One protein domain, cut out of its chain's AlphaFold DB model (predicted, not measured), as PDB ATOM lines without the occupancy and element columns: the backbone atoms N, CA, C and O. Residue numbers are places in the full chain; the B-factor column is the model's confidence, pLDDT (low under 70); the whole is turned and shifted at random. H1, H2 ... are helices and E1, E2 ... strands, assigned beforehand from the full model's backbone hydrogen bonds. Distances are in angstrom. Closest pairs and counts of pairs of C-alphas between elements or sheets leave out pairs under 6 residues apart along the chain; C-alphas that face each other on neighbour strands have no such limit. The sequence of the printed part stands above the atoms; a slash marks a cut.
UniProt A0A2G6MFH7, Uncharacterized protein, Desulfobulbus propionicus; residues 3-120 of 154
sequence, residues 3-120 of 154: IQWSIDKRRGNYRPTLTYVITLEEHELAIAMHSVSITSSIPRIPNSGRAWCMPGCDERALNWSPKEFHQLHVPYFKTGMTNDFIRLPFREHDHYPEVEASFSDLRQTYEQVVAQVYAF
ATOM      1  N   ILE A   3      26.342  10.719  13.755       97.44
ATOM      2  CA  ILE A   3      25.806   9.495  13.155       97.44
ATOM      3  C   ILE A   3      26.464   8.319  13.869       97.44
ATOM      4  O   ILE A   3      27.684   8.166  13.821       97.44
ATOM      5  N   GLN A   4      25.656   7.482  14.506       98.00
ATOM      6  CA  GLN A   4      26.090   6.231  15.121       98.00
ATOM      7  C   GLN A   4      25.416   5.080  14.397       98.00
ATOM      8  O   GLN A   4      24.218   5.140  14.128       98.00
ATOM      9  N   TRP A   5      26.163   4.026  14.087       98.38
ATOM     10  CA  TRP A   5      25.599   2.857  13.432       98.38
ATOM     11  C   TRP A   5      26.328   1.574  13.827       98.38
ATOM     12  O   TRP A   5      27.509   1.592  14.167       98.38
ATOM     13  N   SER A   6      25.606   0.456  13.779       97.88
ATOM     14  CA  SER A   6      26.139  -0.893  13.978       97.88
ATOM     15  C   SER A   6      25.528  -1.855  12.965       97.88
ATOM     16  O   SER A   6      24.399  -1.663  12.510       97.88
ATOM     17  N   ILE A   7      26.275  -2.898  12.602       97.69
ATOM     18  CA  ILE A   7      25.776  -3.995  11.771       97.69
ATOM     19  C   ILE A   7      25.855  -5.277  12.587       97.69
ATOM     20  O   ILE A   7      26.940  -5.727  12.943       97.69
ATOM     21  N   ASP A   8      24.698  -5.887  12.819       96.31
ATOM     22  CA  ASP A   8      24.575  -7.111  13.597       96.31
ATOM     23  C   ASP A   8      24.035  -8.248  12.728       96.31
ATOM     24  O   ASP A   8      23.017  -8.117  12.041       96.31
ATOM     25  N   LYS A   9      24.700  -9.405  12.774       94.25
ATOM     26  CA  LYS A   9      24.309 -10.602  12.023       94.25
ATOM     27  C   LYS A   9      24.314 -11.825  12.928       94.25
ATOM     28  O   LYS A   9      25.335 -12.220  13.483       94.25
ATOM     29  N   ARG A  10      23.150 -12.468  13.041       94.38
ATOM     30  CA  ARG A  10      23.007 -13.740  13.763       94.38
ATOM     31  C   ARG A  10      23.557 -14.898  12.931       94.38
ATOM     32  O   ARG A  10      23.506 -14.876  11.702       94.38
ATOM     33  N   ARG A  11      24.027 -15.948  13.607       93.69
ATOM     34  CA  ARG A  11      24.530 -17.171  12.962       93.69
ATOM     35  C   ARG A  11      23.460 -17.828  12.082       93.69
ATOM     36  O   ARG A  11      22.321 -17.989  12.509       93.69
ATOM     37  N   GLY A  12      23.861 -18.289  10.898       93.25
ATOM     38  CA  GLY A  12      22.998 -19.001   9.950       93.25
ATOM     39  C   GLY A  12      22.515 -18.102   8.814       93.25
ATOM     40  O   GLY A  12      23.203 -17.166   8.423       93.25
ATOM     41  N   ASN A  13      21.325 -18.389   8.288       94.31
ATOM     42  CA  ASN A  13      20.751 -17.695   7.128       94.31
ATOM     43  C   ASN A  13      20.084 -16.352   7.479       94.31
ATOM     44  O   ASN A  13      19.271 -15.857   6.702       94.31
ATOM     45  N   TYR A  14      20.369 -15.774   8.648       95.25
ATOM     46  CA  TYR A  14      19.823 -14.471   9.020       95.25
ATOM     47  C   TYR A  14      20.497 -13.359   8.226       95.25
ATOM     48  O   TYR A  14      21.710 -13.364   8.019       95.25
ATOM     49  N   ARG A  15      19.690 -12.388   7.808       95.44
ATOM     50  CA  ARG A  15      20.180 -11.172   7.173       95.44
ATOM     51  C   ARG A  15      20.846 -10.280   8.226       95.44
ATOM     52  O   ARG A  15      20.299 -10.158   9.330       95.44
ATOM     53  N   PRO A  16      21.984  -9.654   7.904       96.69
ATOM     54  CA  PRO A  16      22.535  -8.592   8.728       96.69
ATOM     55  C   PRO A  16      21.547  -7.433   8.840       96.69
ATOM     56  O   PRO A  16      20.807  -7.120   7.902       96.69
ATOM     57  N   THR A  17      21.538  -6.796  10.000       97.19
ATOM     58  CA  THR A  17      20.718  -5.619  10.271       97.19
ATOM     59  C   THR A  17      21.637  -4.461  10.611       97.19
ATOM     60  O   THR A  17      22.379  -4.530  11.586       97.19
ATOM     61  N   LEU A  18      21.587  -3.421   9.787       98.12
ATOM     62  CA  LEU A  18      22.133  -2.110  10.089       98.12
ATOM     63  C   LEU A  18      21.153  -1.400  11.020       98.12
ATOM     64  O   LEU A  18      19.999  -1.217  10.644       98.12
ATOM     65  N   THR A  19      21.608  -0.979  12.191       98.31
ATOM     66  CA  THR A  19      20.862  -0.077  13.076       98.31
ATOM     67  C   THR A  19      21.617   1.234  13.139       98.31
ATOM     68  O   THR A  19      22.845   1.218  13.241       98.31
ATOM     69  N   TYR A  20      20.919   2.361  13.051       98.25
ATOM     70  CA  TYR A  20      21.568   3.663  13.100       98.25
ATOM     71  C   TYR A  20      20.738   4.707  13.833       98.25
ATOM     72  O   TYR A  20      19.508   4.692  13.830       98.25
ATOM     73  N   VAL A  21      21.456   5.654  14.427       98.06
ATOM     74  CA  VAL A  21      20.910   6.822  15.100       98.06
ATOM     75  C   VAL A  21      21.608   8.056  14.545       98.06
ATOM     76  O   VAL A  21      22.836   8.114  14.491       98.06
ATOM     77  N   ILE A  22      20.817   9.041  14.127       97.31
ATOM     78  CA  ILE A  22      21.302  10.355  13.702       97.31
ATOM     79  C   ILE A  22      20.764  11.378  14.689       97.31
ATOM     80  O   ILE A  22      19.549  11.467  14.871       97.31
ATOM     81  N   THR A  23      21.652  12.156  15.300       96.44
ATOM     82  CA  THR A  23      21.306  13.237  16.227       96.44
ATOM     83  C   THR A  23      21.864  14.571  15.751       96.44
ATOM     84  O   THR A  23      22.970  14.663  15.209       96.44
ATOM     85  N   LEU A  24      21.073  15.619  15.957       94.81
ATOM     86  CA  LEU A  24      21.471  17.004  15.752       94.81
ATOM     87  C   LEU A  24      21.883  17.632  17.080       94.81
ATOM     88  O   LEU A  24      21.283  17.373  18.124       94.81
ATOM     89  N   GLU A  25      22.905  18.471  17.026       91.75
ATOM     90  CA  GLU A  25      23.387  19.254  18.155       91.75
ATOM     91  C   GLU A  25      22.532  20.506  18.362       91.75
ATOM     92  O   GLU A  25      21.850  20.980  17.456       91.75
ATOM     93  N   GLU A  26      22.584  21.088  19.561       90.06
ATOM     94  CA  GLU A  26      21.738  22.229  19.935       90.06
ATOM     95  C   GLU A  26      21.858  23.411  18.957       90.06
ATOM     96  O   GLU A  26      20.855  24.003  18.554       90.06
ATOM     97  N   HIS A  27      23.078  23.708  18.506       87.56
ATOM     98  CA  HIS A  27      23.327  24.782  17.547       87.56
ATOM     99  C   HIS A  27      22.727  24.492  16.158       87.56
ATOM    100  O   HIS A  27      22.293  25.415  15.471       87.56
ATOM    101  N   GLU A  28      22.632  23.219  15.771       88.19
ATOM    102  CA  GLU A  28      22.032  22.774  14.508       88.19
ATOM    103  C   GLU A  28      20.502  22.828  14.548       88.19
ATOM    104  O   GLU A  28      19.855  23.120  13.542       88.19
ATOM    105  N   LEU A  29      19.905  22.583  15.718       90.19
ATOM    106  CA  LEU A  29      18.465  22.745  15.927       90.19
ATOM    107  C   LEU A  29      18.058  24.224  15.836       90.19
ATOM    108  O   LEU A  29      17.013  24.552  15.269       90.19
ATOM    109  N   ALA A  30      18.902  25.118  16.361       88.12
ATOM    110  CA  ALA A  30      18.636  26.553  16.438       88.12
ATOM    111  C   ALA A  30      18.537  27.245  15.067       88.12
ATOM    112  O   ALA A  30      17.859  28.265  14.945       88.12
ATOM    113  N   ILE A  31      19.168  26.690  14.027       88.06
ATOM    114  CA  ILE A  31      19.152  27.254  12.666       88.06
ATOM    115  C   ILE A  31      17.942  26.820  11.821       88.06
ATOM    116  O   ILE A  31      17.829  27.221  10.666       88.06
ATOM    117  N   ALA A  32      17.017  26.038  12.395       86.00
ATOM    118  CA  ALA A  32      15.706  25.714  11.822       86.00
ATOM    119  C   ALA A  32      15.731  25.180  10.372       86.00
ATOM    120  O   ALA A  32      14.906  25.557   9.536       86.00
ATOM    121  N   MET A  33      16.666  24.281  10.062       84.38
ATOM    122  CA  MET A  33      16.800  23.719   8.716       84.38
ATOM    123  C   MET A  33      15.751  22.652   8.393       84.38
ATOM    124  O   MET A  33      15.325  21.868   9.246       84.38
ATOM    125  N   HIS A  34      15.382  22.569   7.114       82.69
ATOM    126  CA  HIS A  34      14.623  21.435   6.595       82.69
ATOM    127  C   HIS A  34      15.438  20.134   6.657       82.69
ATOM    128  O   HIS A  34      16.667  20.148   6.697       82.69
ATOM    129  N   SER A  35      14.731  19.000   6.660       86.69
ATOM    130  CA  SER A  35      15.362  17.682   6.577       86.69
ATOM    131  C   SER A  35      16.121  17.553   5.253       86.69
ATOM    132  O   SER A  35      15.573  17.842   4.188       86.69
ATOM    133  N   VAL A  36      17.381  17.130   5.340       91.94
ATOM    134  CA  VAL A  36      18.236  16.814   4.191       91.94
ATOM    135  C   VAL A  36      18.150  15.317   3.934       91.94
ATOM    136  O   VAL A  36      18.293  14.533   4.872       91.94
ATOM    137  N   SER A  37      17.941  14.913   2.683       95.19
ATOM    138  CA  SER A  37      17.899  13.507   2.283       95.19
ATOM    139  C   SER A  37      18.830  13.216   1.111       95.19
ATOM    140  O   SER A  37      19.066  14.072   0.259       95.19
ATOM    141  N   ILE A  38      19.344  11.988   1.068       96.81
ATOM    142  CA  ILE A  38      20.121  11.463  -0.053       96.81
ATOM    143  C   ILE A  38      19.620  10.076  -0.457       96.81
ATOM    144  O   ILE A  38      19.118   9.300   0.364       96.81
ATOM    145  N   THR A  39      19.852   9.732  -1.721       97.50
ATOM    146  CA  THR A  39      19.777   8.339  -2.167       97.50
ATOM    147  C   THR A  39      21.087   7.656  -1.798       97.50
ATOM    148  O   THR A  39      22.137   8.038  -2.303       97.50
ATOM    149  N   SER A  40      21.032   6.671  -0.904       97.56
ATOM    150  CA  SER A  40      22.210   5.893  -0.504       97.56
ATOM    151  C   SER A  40      22.658   4.929  -1.603       97.56
ATOM    152  O   SER A  40      21.920   4.655  -2.548       97.56
ATOM    153  N   SER A  41      23.837   4.338  -1.426       96.94
ATOM    154  CA  SER A  41      24.280   3.172  -2.199       96.94
ATOM    155  C   SER A  41      23.885   1.841  -1.542       96.94
ATOM    156  O   SER A  41      24.254   0.778  -2.038       96.94
ATOM    157  N   ILE A  42      23.094   1.875  -0.458       97.44
ATOM    158  CA  ILE A  42      22.632   0.685   0.268       97.44
ATOM    159  C   ILE A  42      21.472   0.029  -0.495       97.44
ATOM    160  O   ILE A  42      20.400   0.637  -0.616       97.44
ATOM    161  N   PRO A  43      21.639  -1.212  -0.992       96.44
ATOM    162  CA  PRO A  43      20.605  -1.915  -1.739       96.44
ATOM    163  C   PRO A  43      19.315  -2.127  -0.957       96.44
ATOM    164  O   PRO A  43      19.342  -2.603   0.179       96.44
ATOM    165  N   ARG A  44      18.170  -1.914  -1.609       96.12
ATOM    166  CA  ARG A  44      16.900  -2.469  -1.140       96.12
ATOM    167  C   ARG A  44      16.804  -3.932  -1.535       96.12
ATOM    168  O   ARG A  44      16.840  -4.287  -2.714       96.12
ATOM    169  N   ILE A  45      16.656  -4.785  -0.531       95.38
ATOM    170  CA  ILE A  45      16.504  -6.224  -0.729       95.38
ATOM    171  C   ILE A  45      15.040  -6.612  -0.989       95.38
ATOM    172  O   ILE A  45      14.125  -6.004  -0.419       95.38
ATOM    173  N   PRO A  46      14.789  -7.671  -1.781       91.62
ATOM    174  CA  PRO A  46      13.462  -8.260  -1.890       91.62
ATOM    175  C   PRO A  46      12.971  -8.759  -0.528       91.62
ATOM    176  O   PRO A  46      13.731  -9.338   0.259       91.62
ATOM    177  N   ASN A  47      11.678  -8.578  -0.253       90.19
ATOM    178  CA  ASN A  47      11.047  -9.057   0.976       90.19
ATOM    179  C   ASN A  47      11.790  -8.588   2.245       90.19
ATOM    180  O   ASN A  47      12.103  -9.408   3.110       90.19
ATOM    181  N   SER A  48      12.100  -7.293   2.368       88.75
ATOM    182  CA  SER A  48      12.871  -6.725   3.494       88.75
ATOM    183  C   SER A  48      12.281  -7.048   4.879       88.75
ATOM    184  O   SER A  48      13.021  -7.216   5.848       88.75
ATOM    185  N   GLY A  49      10.965  -7.268   4.971       91.12
ATOM    186  CA  GLY A  49      10.284  -7.750   6.181       91.12
ATOM    187  C   GLY A  49      10.698  -9.159   6.642       91.12
ATOM    188  O   GLY A  49      10.555  -9.484   7.824       91.12
ATOM    189  N   ARG A  50      11.318  -9.980   5.781       94.31
ATOM    190  CA  ARG A  50      11.858 -11.308   6.128       94.31
ATOM    191  C   ARG A  50      13.277 -11.199   6.695       94.31
ATOM    192  O   ARG A  50      14.146 -10.561   6.106       94.31
ATOM    193  N   ALA A  51      13.516 -11.801   7.860       94.56
ATOM    194  CA  ALA A  51      14.780 -11.645   8.594       94.56
ATOM    195  C   ALA A  51      15.887 -12.613   8.146       94.56
ATOM    196  O   ALA A  51      16.983 -12.593   8.698       94.56
ATOM    197  N   TRP A  52      15.596 -13.493   7.195       94.19
ATOM    198  CA  TRP A  52      16.477 -14.560   6.741       94.19
ATOM    199  C   TRP A  52      16.374 -14.724   5.227       94.19
ATOM    200  O   TRP A  52      15.361 -14.353   4.632       94.19
ATOM    201  N   CYS A  53      17.408 -15.301   4.622       94.62
ATOM    202  CA  CYS A  53      17.451 -15.614   3.203       94.62
ATOM    203  C   CYS A  53      18.218 -16.917   2.954       94.62
ATOM    204  O   CYS A  53      19.376 -17.067   3.356       94.62
ATOM    205  N   MET A  54      17.552 -17.876   2.308       94.88
ATOM    206  CA  MET A  54      18.147 -19.169   1.967       94.88
ATOM    207  C   MET A  54      19.118 -19.034   0.781       94.88
ATOM    208  O   MET A  54      18.938 -18.146  -0.053       94.88
ATOM    209  N   PRO A  55      20.141 -19.904   0.677       94.25
ATOM    210  CA  PRO A  55      21.007 -19.949  -0.501       94.25
ATOM    211  C   PRO A  55      20.194 -20.092  -1.798       94.25
ATOM    212  O   PRO A  55      19.277 -20.907  -1.860       94.25
ATOM    213  N   GLY A  56      20.527 -19.303  -2.824       93.44
ATOM    214  CA  GLY A  56      19.840 -19.327  -4.121       93.44
ATOM    215  C   GLY A  56      18.512 -18.560  -4.184       93.44
ATOM    216  O   GLY A  56      17.903 -18.516  -5.250       93.44
ATOM    217  N   CYS A  57      18.055 -17.944  -3.089       92.56
ATOM    218  CA  CYS A  57      16.824 -17.145  -3.052       92.56
ATOM    219  C   CYS A  57      17.112 -15.641  -2.973       92.56
ATOM    220  O   CYS A  57      18.151 -15.246  -2.456       92.56
ATOM    221  N   ASP A  58      16.155 -14.811  -3.408       93.44
ATOM    222  CA  ASP A  58      16.158 -13.346  -3.240       93.44
ATOM    223  C   ASP A  58      17.527 -12.711  -3.587       93.44
ATOM    224  O   ASP A  58      17.990 -12.818  -4.721       93.44
ATOM    225  N   GLU A  59      18.191 -12.074  -2.617       93.69
ATOM    226  CA  GLU A  59      19.500 -11.436  -2.780       93.69
ATOM    227  C   GLU A  59      20.684 -12.409  -2.908       93.69
ATOM    228  O   GLU A  59      21.794 -11.999  -3.229       93.69
ATOM    229  N   ARG A  60      20.458 -13.702  -2.649       93.69
ATOM    230  CA  ARG A  60      21.443 -14.788  -2.768       93.69
ATOM    231  C   ARG A  60      21.271 -15.598  -4.057       93.69
ATOM    232  O   ARG A  60      21.893 -16.651  -4.197       93.69
ATOM    233  N   ALA A  61      20.403 -15.162  -4.970       93.81
ATOM    234  CA  ALA A  61      20.278 -15.750  -6.299       93.81
ATOM    235  C   ALA A  61      21.452 -15.321  -7.200       93.81
ATOM    236  O   ALA A  61      21.923 -14.190  -7.114       93.81
ATOM    237  N   LEU A  62      21.898 -16.207  -8.100       90.31
ATOM    238  CA  LEU A  62      23.083 -15.991  -8.952       90.31
ATOM    239  C   LEU A  62      22.995 -14.725  -9.824       90.31
ATOM    240  O   LEU A  62      24.003 -14.099 -10.124       90.31
ATOM    241  N   ASN A  63      21.787 -14.364 -10.243       91.56
ATOM    242  CA  ASN A  63      21.503 -13.231 -11.120       91.56
ATOM    243  C   ASN A  63      20.900 -12.034 -10.374       91.56
ATOM    244  O   ASN A  63      20.337 -11.135 -11.005       91.56
ATOM    245  N   TRP A  64      20.956 -12.030  -9.040       92.44
ATOM    246  CA  TRP A  64      20.430 -10.908  -8.285       92.44
ATOM    247  C   TRP A  64      21.279  -9.658  -8.511       92.44
ATOM    248  O   TRP A  64      22.506  -9.679  -8.442       92.44
ATOM    249  N   SER A  65      20.590  -8.550  -8.755       92.81
ATOM    250  CA  SER A  65      21.168  -7.213  -8.779       92.81
ATOM    251  C   SER A  65      20.212  -6.233  -8.095       92.81
ATOM    252  O   SER A  65      18.985  -6.392  -8.190       92.81
ATOM    253  N   PRO A  66      20.745  -5.232  -7.378       93.88
ATOM    254  CA  PRO A  66      19.928  -4.220  -6.731       93.88
ATOM    255  C   PRO A  66      19.223  -3.353  -7.779       93.88
ATOM    256  O   PRO A  66      19.854  -2.851  -8.706       93.88
ATOM    257  N   LYS A  67      17.908  -3.171  -7.624       93.50
ATOM    258  CA  LYS A  67      17.097  -2.298  -8.499       93.50
ATOM    259  C   LYS A  67      16.785  -0.946  -7.870       93.50
ATOM    260  O   LYS A  67      16.530   0.020  -8.577       93.50
ATOM    261  N   GLU A  68      16.784  -0.897  -6.546       95.25
ATOM    262  CA  GLU A  68      16.477   0.289  -5.762       95.25
ATOM    263  C   GLU A  68      17.439   0.389  -4.584       95.25
ATOM    264  O   GLU A  68      18.022  -0.609  -4.147       95.25
ATOM    265  N   PHE A  69      17.540   1.593  -4.035       97.31
ATOM    266  CA  PHE A  69      18.407   1.906  -2.913       97.31
ATOM    267  C   PHE A  69      17.641   2.639  -1.814       97.31
ATOM    268  O   PHE A  69      16.587   3.240  -2.048       97.31
ATOM    269  N   HIS A  70      18.139   2.549  -0.583       97.38
ATOM    270  CA  HIS A  70      17.522   3.216   0.557       97.38
ATOM    271  C   HIS A  70      17.698   4.739   0.483       97.38
ATOM    272  O   HIS A  70      18.700   5.239  -0.025       97.38
ATOM    273  N   GLN A  71      16.718   5.471   1.010       97.25
ATOM    274  CA  GLN A  71      16.844   6.906   1.252       97.25
ATOM    275  C   GLN A  71      17.306   7.094   2.690       97.25
ATOM    276  O   GLN A  71      16.688   6.544   3.603       97.25
ATOM    277  N   LEU A  72      18.367   7.868   2.884       97.38
ATOM    278  CA  LEU A  72      18.811   8.292   4.206       97.38
ATOM    279  C   LEU A  72      18.453   9.759   4.378       97.38
ATOM    280  O   LEU A  72      18.524  10.533   3.423       97.38
ATOM    281  N   HIS A  73      18.047  10.141   5.581       95.56
ATOM    282  CA  HIS A  73      17.665  11.512   5.868       95.56
ATOM    283  C   HIS A  73      18.148  11.940   7.247       95.56
ATOM    284  O   HIS A  73      18.165  11.153   8.193       95.56
ATOM    285  N   VAL A  74      18.513  13.210   7.348       94.25
ATOM    286  CA  VAL A  74      18.760  13.893   8.614       94.25
ATOM    287  C   VAL A  74      17.407  14.222   9.254       94.25
ATOM    288  O   VAL A  74      16.490  14.640   8.532       94.25
ATOM    289  N   PRO A  75      17.231  14.049  10.578       92.81
ATOM    290  CA  PRO A  75      15.986  14.391  11.256       92.81
ATOM    291  C   PRO A  75      15.578  15.844  11.023       92.81
ATOM    292  O   PRO A  75      16.397  16.742  10.832       92.81
ATOM    293  N   TYR A  76      14.274  16.079  11.095       90.81
ATOM    294  CA  TYR A  76      13.733  17.429  11.110       90.81
ATOM    295  C   TYR A  76      14.160  18.169  12.389       90.81
ATOM    296  O   TYR A  76      14.162  17.576  13.470       90.81
ATOM    297  N   PHE A  77      14.461  19.470  12.291       88.44
ATOM    298  CA  PHE A  77      15.011  20.261  13.405       88.44
ATOM    299  C   PHE A  77      14.129  20.292  14.666       88.44
ATOM    300  O   PHE A  77      14.625  20.561  15.750       88.44
ATOM    301  N   LYS A  78      12.820  20.026  14.563       88.69
ATOM    302  CA  LYS A  78      11.951  19.934  15.751       88.69
ATOM    303  C   LYS A  78      12.048  18.592  16.471       88.69
ATOM    304  O   LYS A  78      11.733  18.516  17.652       88.69
ATOM    305  N   THR A  79      12.428  17.538  15.754       90.31
ATOM    306  CA  THR A  79      12.580  16.188  16.307       90.31
ATOM    307  C   THR A  79      14.004  15.977  16.808       90.31
ATOM    308  O   THR A  79      14.199  15.359  17.848       90.31
ATOM    309  N   GLY A  80      15.000  16.475  16.067       90.88
ATOM    310  CA  GLY A  80      16.417  16.456  16.443       90.88
ATOM    311  C   GLY A  80      17.092  15.083  16.451       90.88
ATOM    312  O   GLY A  80      18.316  15.013  16.519       90.88
ATOM    313  N   MET A  81      16.328  13.995  16.337       94.44
ATOM    314  CA  MET A  81      16.840  12.630  16.314       94.44
ATOM    315  C   MET A  81      16.012  11.733  15.389       94.44
ATOM    316  O   MET A  81      14.783  11.804  15.386       94.44
ATOM    317  N   THR A  82      16.694  10.843  14.667       94.94
ATOM    318  CA  THR A  82      16.094   9.698  13.969       94.94
ATOM    319  C   THR A  82      16.791   8.424  14.430       94.94
ATOM    320  O   THR A  82      18.015   8.389  14.514       94.94
ATOM    321  N   ASN A  83      16.012   7.378  14.703       96.31
ATOM    322  CA  ASN A  83      16.496   6.026  14.971       96.31
ATOM    323  C   ASN A  83      15.761   5.068  14.031       96.31
ATOM    324  O   ASN A  83      14.529   5.084  14.002       96.31
ATOM    325  N   ASP A  84      16.501   4.279  13.259       96.69
ATOM    326  CA  ASP A  84      15.926   3.351  12.289       96.69
ATOM    327  C   ASP A  84      16.862   2.160  12.025       96.69
ATOM    328  O   ASP A  84      18.009   2.109  12.483       96.69
ATOM    329  N   PHE A  85      16.362   1.182  11.273       97.44
ATOM    330  CA  PHE A  85      17.121   0.014  10.865       97.44
ATOM    331  C   PHE A  85      16.906  -0.337   9.389       97.44
ATOM    332  O   PHE A  85      15.825  -0.197   8.820       97.44
ATOM    333  N   ILE A  86      17.949  -0.885   8.768       97.69
ATOM    334  CA  ILE A  86      17.929  -1.397   7.399       97.69
ATOM    335  C   ILE A  86      18.420  -2.838   7.417       97.69
ATOM    336  O   ILE A  86      19.458  -3.162   7.990       97.69
ATOM    337  N   ARG A  87      17.691  -3.733   6.749       96.38
ATOM    338  CA  ARG A  87      18.196  -5.087   6.508       96.38
ATOM    339  C   ARG A  87      19.083  -5.092   5.281       96.38
ATOM    340  O   ARG A  87      18.638  -4.735   4.195       96.38
ATOM    341  N   LEU A  88      20.320  -5.518   5.485       96.75
ATOM    342  CA  LEU A  88      21.338  -5.558   4.451       96.75
ATOM    343  C   LEU A  88      21.257  -6.872   3.668       96.75
ATOM    344  O   LEU A  88      20.789  -7.887   4.202       96.75
ATOM    345  N   PRO A  89      21.726  -6.886   2.410       94.81
ATOM    346  CA  PRO A  89      21.840  -8.125   1.662       94.81
ATOM    347  C   PRO A  89      22.797  -9.093   2.357       94.81
ATOM    348  O   PRO A  89      23.849  -8.705   2.876       94.81
ATOM    349  N   PHE A  90      22.440 -10.373   2.362       92.88
ATOM    350  CA  PHE A  90      23.333 -11.413   2.852       92.88
ATOM    351  C   PHE A  90      24.604 -11.467   1.989       92.88
ATOM    352  O   PHE A  90      24.519 -11.577   0.767       92.88
ATOM    353  N   ARG A  91      25.780 -11.430   2.622       89.50
ATOM    354  CA  ARG A  91      27.088 -11.583   1.969       89.50
ATOM    355  C   ARG A  91      27.905 -12.649   2.689       89.50
ATOM    356  O   ARG A  91      27.716 -12.886   3.878       89.50
ATOM    357  N   GLU A  92      28.819 -13.290   1.969       82.62
ATOM    358  CA  GLU A  92      29.708 -14.306   2.553       82.62
ATOM    359  C   GLU A  92      30.840 -13.687   3.380       82.62
ATOM    360  O   GLU A  92      31.209 -14.230   4.413       82.62
ATOM    361  N   HIS A  93      31.341 -12.523   2.957       83.56
ATOM    362  CA  HIS A  93      32.500 -11.858   3.561       83.56
ATOM    363  C   HIS A  93      32.127 -10.772   4.590       83.56
ATOM    364  O   HIS A  93      32.997 -10.008   4.990       83.56
ATOM    365  N   ASP A  94      30.846 -10.672   4.975       86.31
ATOM    366  CA  ASP A  94      30.312  -9.743   5.995       86.31
ATOM    367  C   ASP A  94      30.814  -8.277   5.877       86.31
ATOM    368  O   ASP A  94      30.924  -7.555   6.865       86.31
ATOM    369  N   HIS A  95      31.092  -7.813   4.653       92.56
ATOM    370  CA  HIS A  95      31.648  -6.485   4.377       92.56
ATOM    371  C   HIS A  95      30.642  -5.591   3.637       92.56
ATOM    372  O   HIS A  95      30.064  -6.011   2.627       92.56
ATOM    373  N   TYR A  96      30.454  -4.358   4.124       95.88
ATOM    374  CA  TYR A  96      29.404  -3.419   3.695       95.88
ATOM    375  C   TYR A  96      29.933  -1.980   3.510       95.88
ATOM    376  O   TYR A  96      29.511  -1.075   4.230       95.88
ATOM    377  N   PRO A  97      30.853  -1.738   2.557       95.88
ATOM    378  CA  PRO A  97      31.459  -0.419   2.351       95.88
ATOM    379  C   PRO A  97      30.436   0.645   1.935       95.88
ATOM    380  O   PRO A  97      30.612   1.826   2.224       95.88
ATOM    381  N   GLU A  98      29.334   0.233   1.302       96.50
ATOM    382  CA  GLU A  98      28.252   1.136   0.918       96.50
ATOM    383  C   GLU A  98      27.600   1.842   2.116       96.50
ATOM    384  O   GLU A  98      27.044   2.928   1.957       96.50
ATOM    385  N   VAL A  99      27.665   1.252   3.317       97.56
ATOM    386  CA  VAL A  99      27.057   1.818   4.528       97.56
ATOM    387  C   VAL A  99      27.830   3.051   4.975       97.56
ATOM    388  O   VAL A  99      27.252   4.129   5.101       97.56
ATOM    389  N   GLU A 100      29.143   2.908   5.157       97.44
ATOM    390  CA  GLU A 100      30.014   4.015   5.553       97.44
ATOM    391  C   GLU A 100      30.042   5.109   4.481       97.44
ATOM    392  O   GLU A 100      29.867   6.284   4.806       97.44
ATOM    393  N   ALA A 101      30.161   4.727   3.204       97.81
ATOM    394  CA  ALA A 101      30.124   5.673   2.091       97.81
ATOM    395  C   ALA A 101      28.824   6.493   2.089       97.81
ATOM    396  O   ALA A 101      28.865   7.718   2.038       97.81
ATOM    397  N   SER A 102      27.670   5.837   2.254       98.12
ATOM    398  CA  SER A 102      26.375   6.526   2.265       98.12
ATOM    399  C   SER A 102      26.219   7.480   3.452       98.12
ATOM    400  O   SER A 102      25.675   8.571   3.293       98.12
ATOM    401  N   PHE A 103      26.691   7.115   4.648       98.12
ATOM    402  CA  PHE A 103      26.658   8.040   5.787       98.12
ATOM    403  C   PHE A 103      27.647   9.199   5.633       98.12
ATOM    404  O   PHE A 103      27.334  10.317   6.047       98.12
ATOM    405  N   SER A 104      28.805   8.967   5.011       97.94
ATOM    406  CA  SER A 104      29.748  10.035   4.674       97.94
ATOM    407  C   SER A 104      29.137  11.029   3.685       97.94
ATOM    408  O   SER A 104      29.206  12.236   3.921       97.94
ATOM    409  N   ASP A 105      28.466  10.540   2.641       97.88
ATOM    410  CA  ASP A 105      27.779  11.377   1.652       97.88
ATOM    411  C   ASP A 105      26.644  12.191   2.287       97.88
ATOM    412  O   ASP A 105      26.494  13.388   2.011       97.88
ATOM    413  N   LEU A 106      25.865  11.575   3.187       97.50
ATOM    414  CA  LEU A 106      24.808  12.264   3.929       97.50
ATOM    415  C   LEU A 106      25.398  13.394   4.777       97.50
ATOM    416  O   LEU A 106      24.884  14.513   4.758       97.50
ATOM    417  N   ARG A 107      26.495  13.113   5.489       96.50
ATOM    418  CA  ARG A 107      27.193  14.099   6.317       96.50
ATOM    419  C   ARG A 107      27.727  15.255   5.490       96.50
ATOM    420  O   ARG A 107      27.455  16.399   5.834       96.50
ATOM    421  N   GLN A 108      28.415  14.977   4.389       96.62
ATOM    422  CA  GLN A 108      28.946  16.019   3.518       96.62
ATOM    423  C   GLN A 108      27.828  16.891   2.929       96.62
ATOM    424  O   GLN A 108      27.936  18.117   2.926       96.62
ATOM    425  N   THR A 109      26.737  16.273   2.468       95.94
ATOM    426  CA  THR A 109      25.573  17.001   1.939       95.94
ATOM    427  C   THR A 109      24.965  17.902   3.013       95.94
ATOM    428  O   THR A 109      24.660  19.064   2.760       95.94
ATOM    429  N   TYR A 110      24.827  17.388   4.234       94.69
ATOM    430  CA  TYR A 110      24.323  18.155   5.363       94.69
ATOM    431  C   TYR A 110      25.245  19.329   5.731       94.69
ATOM    432  O   TYR A 110      24.770  20.456   5.828       94.69
ATOM    433  N   GLU A 111      26.556  19.105   5.854       94.38
ATOM    434  CA  GLU A 111      27.551  20.145   6.164       94.38
ATOM    435  C   GLU A 111      27.530  21.297   5.139       94.38
ATOM    436  O   GLU A 111      27.646  22.466   5.510       94.38
ATOM    437  N   GLN A 112      27.308  20.996   3.856       93.31
ATOM    438  CA  GLN A 112      27.147  22.021   2.817       93.31
ATOM    439  C   GLN A 112      25.904  22.887   3.038       93.31
ATOM    440  O   GLN A 112      25.973  24.110   2.900       93.31
ATOM    441  N   VAL A 113      24.774  22.272   3.395       91.69
ATOM    442  CA  VAL A 113      23.526  22.994   3.687       91.69
ATOM    443  C   VAL A 113      23.681  23.833   4.958       91.69
ATOM    444  O   VAL A 113      23.322  25.010   4.952       91.69
ATOM    445  N   VAL A 114      24.290  23.275   6.010       91.25
ATOM    446  CA  VAL A 114      24.622  23.999   7.249       91.25
ATOM    447  C   VAL A 114      25.429  25.254   6.925       91.25
ATOM    448  O   VAL A 114      25.041  26.349   7.327       91.25
ATOM    449  N   ALA A 115      26.512  25.124   6.156       91.06
ATOM    450  CA  ALA A 115      27.379  26.248   5.810       91.06
ATOM    451  C   ALA A 115      26.633  27.369   5.063       91.06
ATOM    452  O   ALA A 115      26.890  28.549   5.303       91.06
ATOM    453  N   GLN A 116      25.686  27.016   4.188       89.44
ATOM    454  CA  GLN A 116      24.853  27.989   3.478       89.44
ATOM    455  C   GLN A 116      23.889  28.714   4.420       89.44
ATOM    456  O   GLN A 116      23.771  29.936   4.355       89.44
ATOM    457  N   VAL A 117      23.216  27.985   5.313       89.00
ATOM    458  CA  VAL A 117      22.235  28.569   6.240       89.00
ATOM    459  C   VAL A 117      22.918  29.448   7.289       89.00
ATOM    460  O   VAL A 117      22.442  30.542   7.585       89.00
ATOM    461  N   TYR A 118      24.083  29.039   7.790       87.00
ATOM    462  CA  TYR A 118      24.866  29.836   8.739       87.00
ATOM    463  C   TYR A 118      25.363  31.174   8.171       87.00
ATOM    464  O   TYR A 118      25.721  32.067   8.941       87.00
ATOM    465  N   ALA A 119      25.372  31.356   6.846       87.62
ATOM    466  CA  ALA A 119      25.711  32.642   6.240       87.62
ATOM    467  C   ALA A 119      24.674  33.741   6.556       87.62
ATOM    468  O   ALA A 119      25.008  34.931   6.521       87.62
ATOM    469  N   PHE A 120      23.433  33.371   6.898       86.69
ATOM    470  CA  PHE A 120      22.384  34.315   7.279       86.69
ATOM    471  C   PHE A 120      22.552  34.751   8.738       86.69
ATOM    472  O   PHE A 120      22.186  34.046   9.678       86.69
TER     473      PHE A 120
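What this domain is: This is residues 3 to 120 of the 154 residues of an uncharacterized protein of Desulfobulbus propionicus (UniProt A0A2G6MFH7). This is a rod: the three-stranded sheet E1-E2-E5 and the hairpin of E3 and E4 run lengthwise, and the long helix H2 packs along the hairpin, chiefly on E3, while it only grazes the larger sheet. The unnamed stretch 44 to 68 spreads over one end; short H1 and the last turns of H2 lie toward the other. The 118 printed residues have two named helices and five named strands, in the order E1 E2 H1 E3 E4 E5 H2, with both sheets antiparallel and the class mixed. The whole is only just loose, close to compact, with a radius of gyration of the C-alphas of 16.5 A and spans of 55 by 24 by 22 A.

How they stand to each other: Begin at E2, residues 17 to 23, the inner strand. It forms a hairpin with E1, residues 3 to 8, where N 6 and O 19 are 2.9 A apart. Its other antiparallel neighbour is E5, residues 81 to 87; look at N 18 and O 86, 2.8 A apart. In the second hairpin, E3, residues 37 to 43, and E4, residues 69 to 73, have N 40 and O 70 at 2.9 A. H2, residues 97 to 118, has 13 pairs of C-alphas within 8 A of E3, the closest Ser 40 and Ser 102 at 5.0 A. H1, residues 26 to 30, is close to H2 but not clearly touching, the closest C-alphas being Glu 28 and Val 114 at 7.8 A. In H1 and H2 every O i to N i+4 pair is within hydrogen-bond range.

Where its parts are: Find C-alpha 3 at (25.806, 9.495, 13.155), where E1 begins. E2 spans 19.8 A, E5 20.3 A and E3 16.2 A. H2 runs 31.6 A to C-alpha 118 at (24.866, 29.836, 8.739).

The domain as a whole: The C-alphas farthest apart, Gly 56 and Phe 120, are 54.9 A apart. The printed part has no cut; its long link joins E3 to E4, and no printed residue is under 70 in pLDDT.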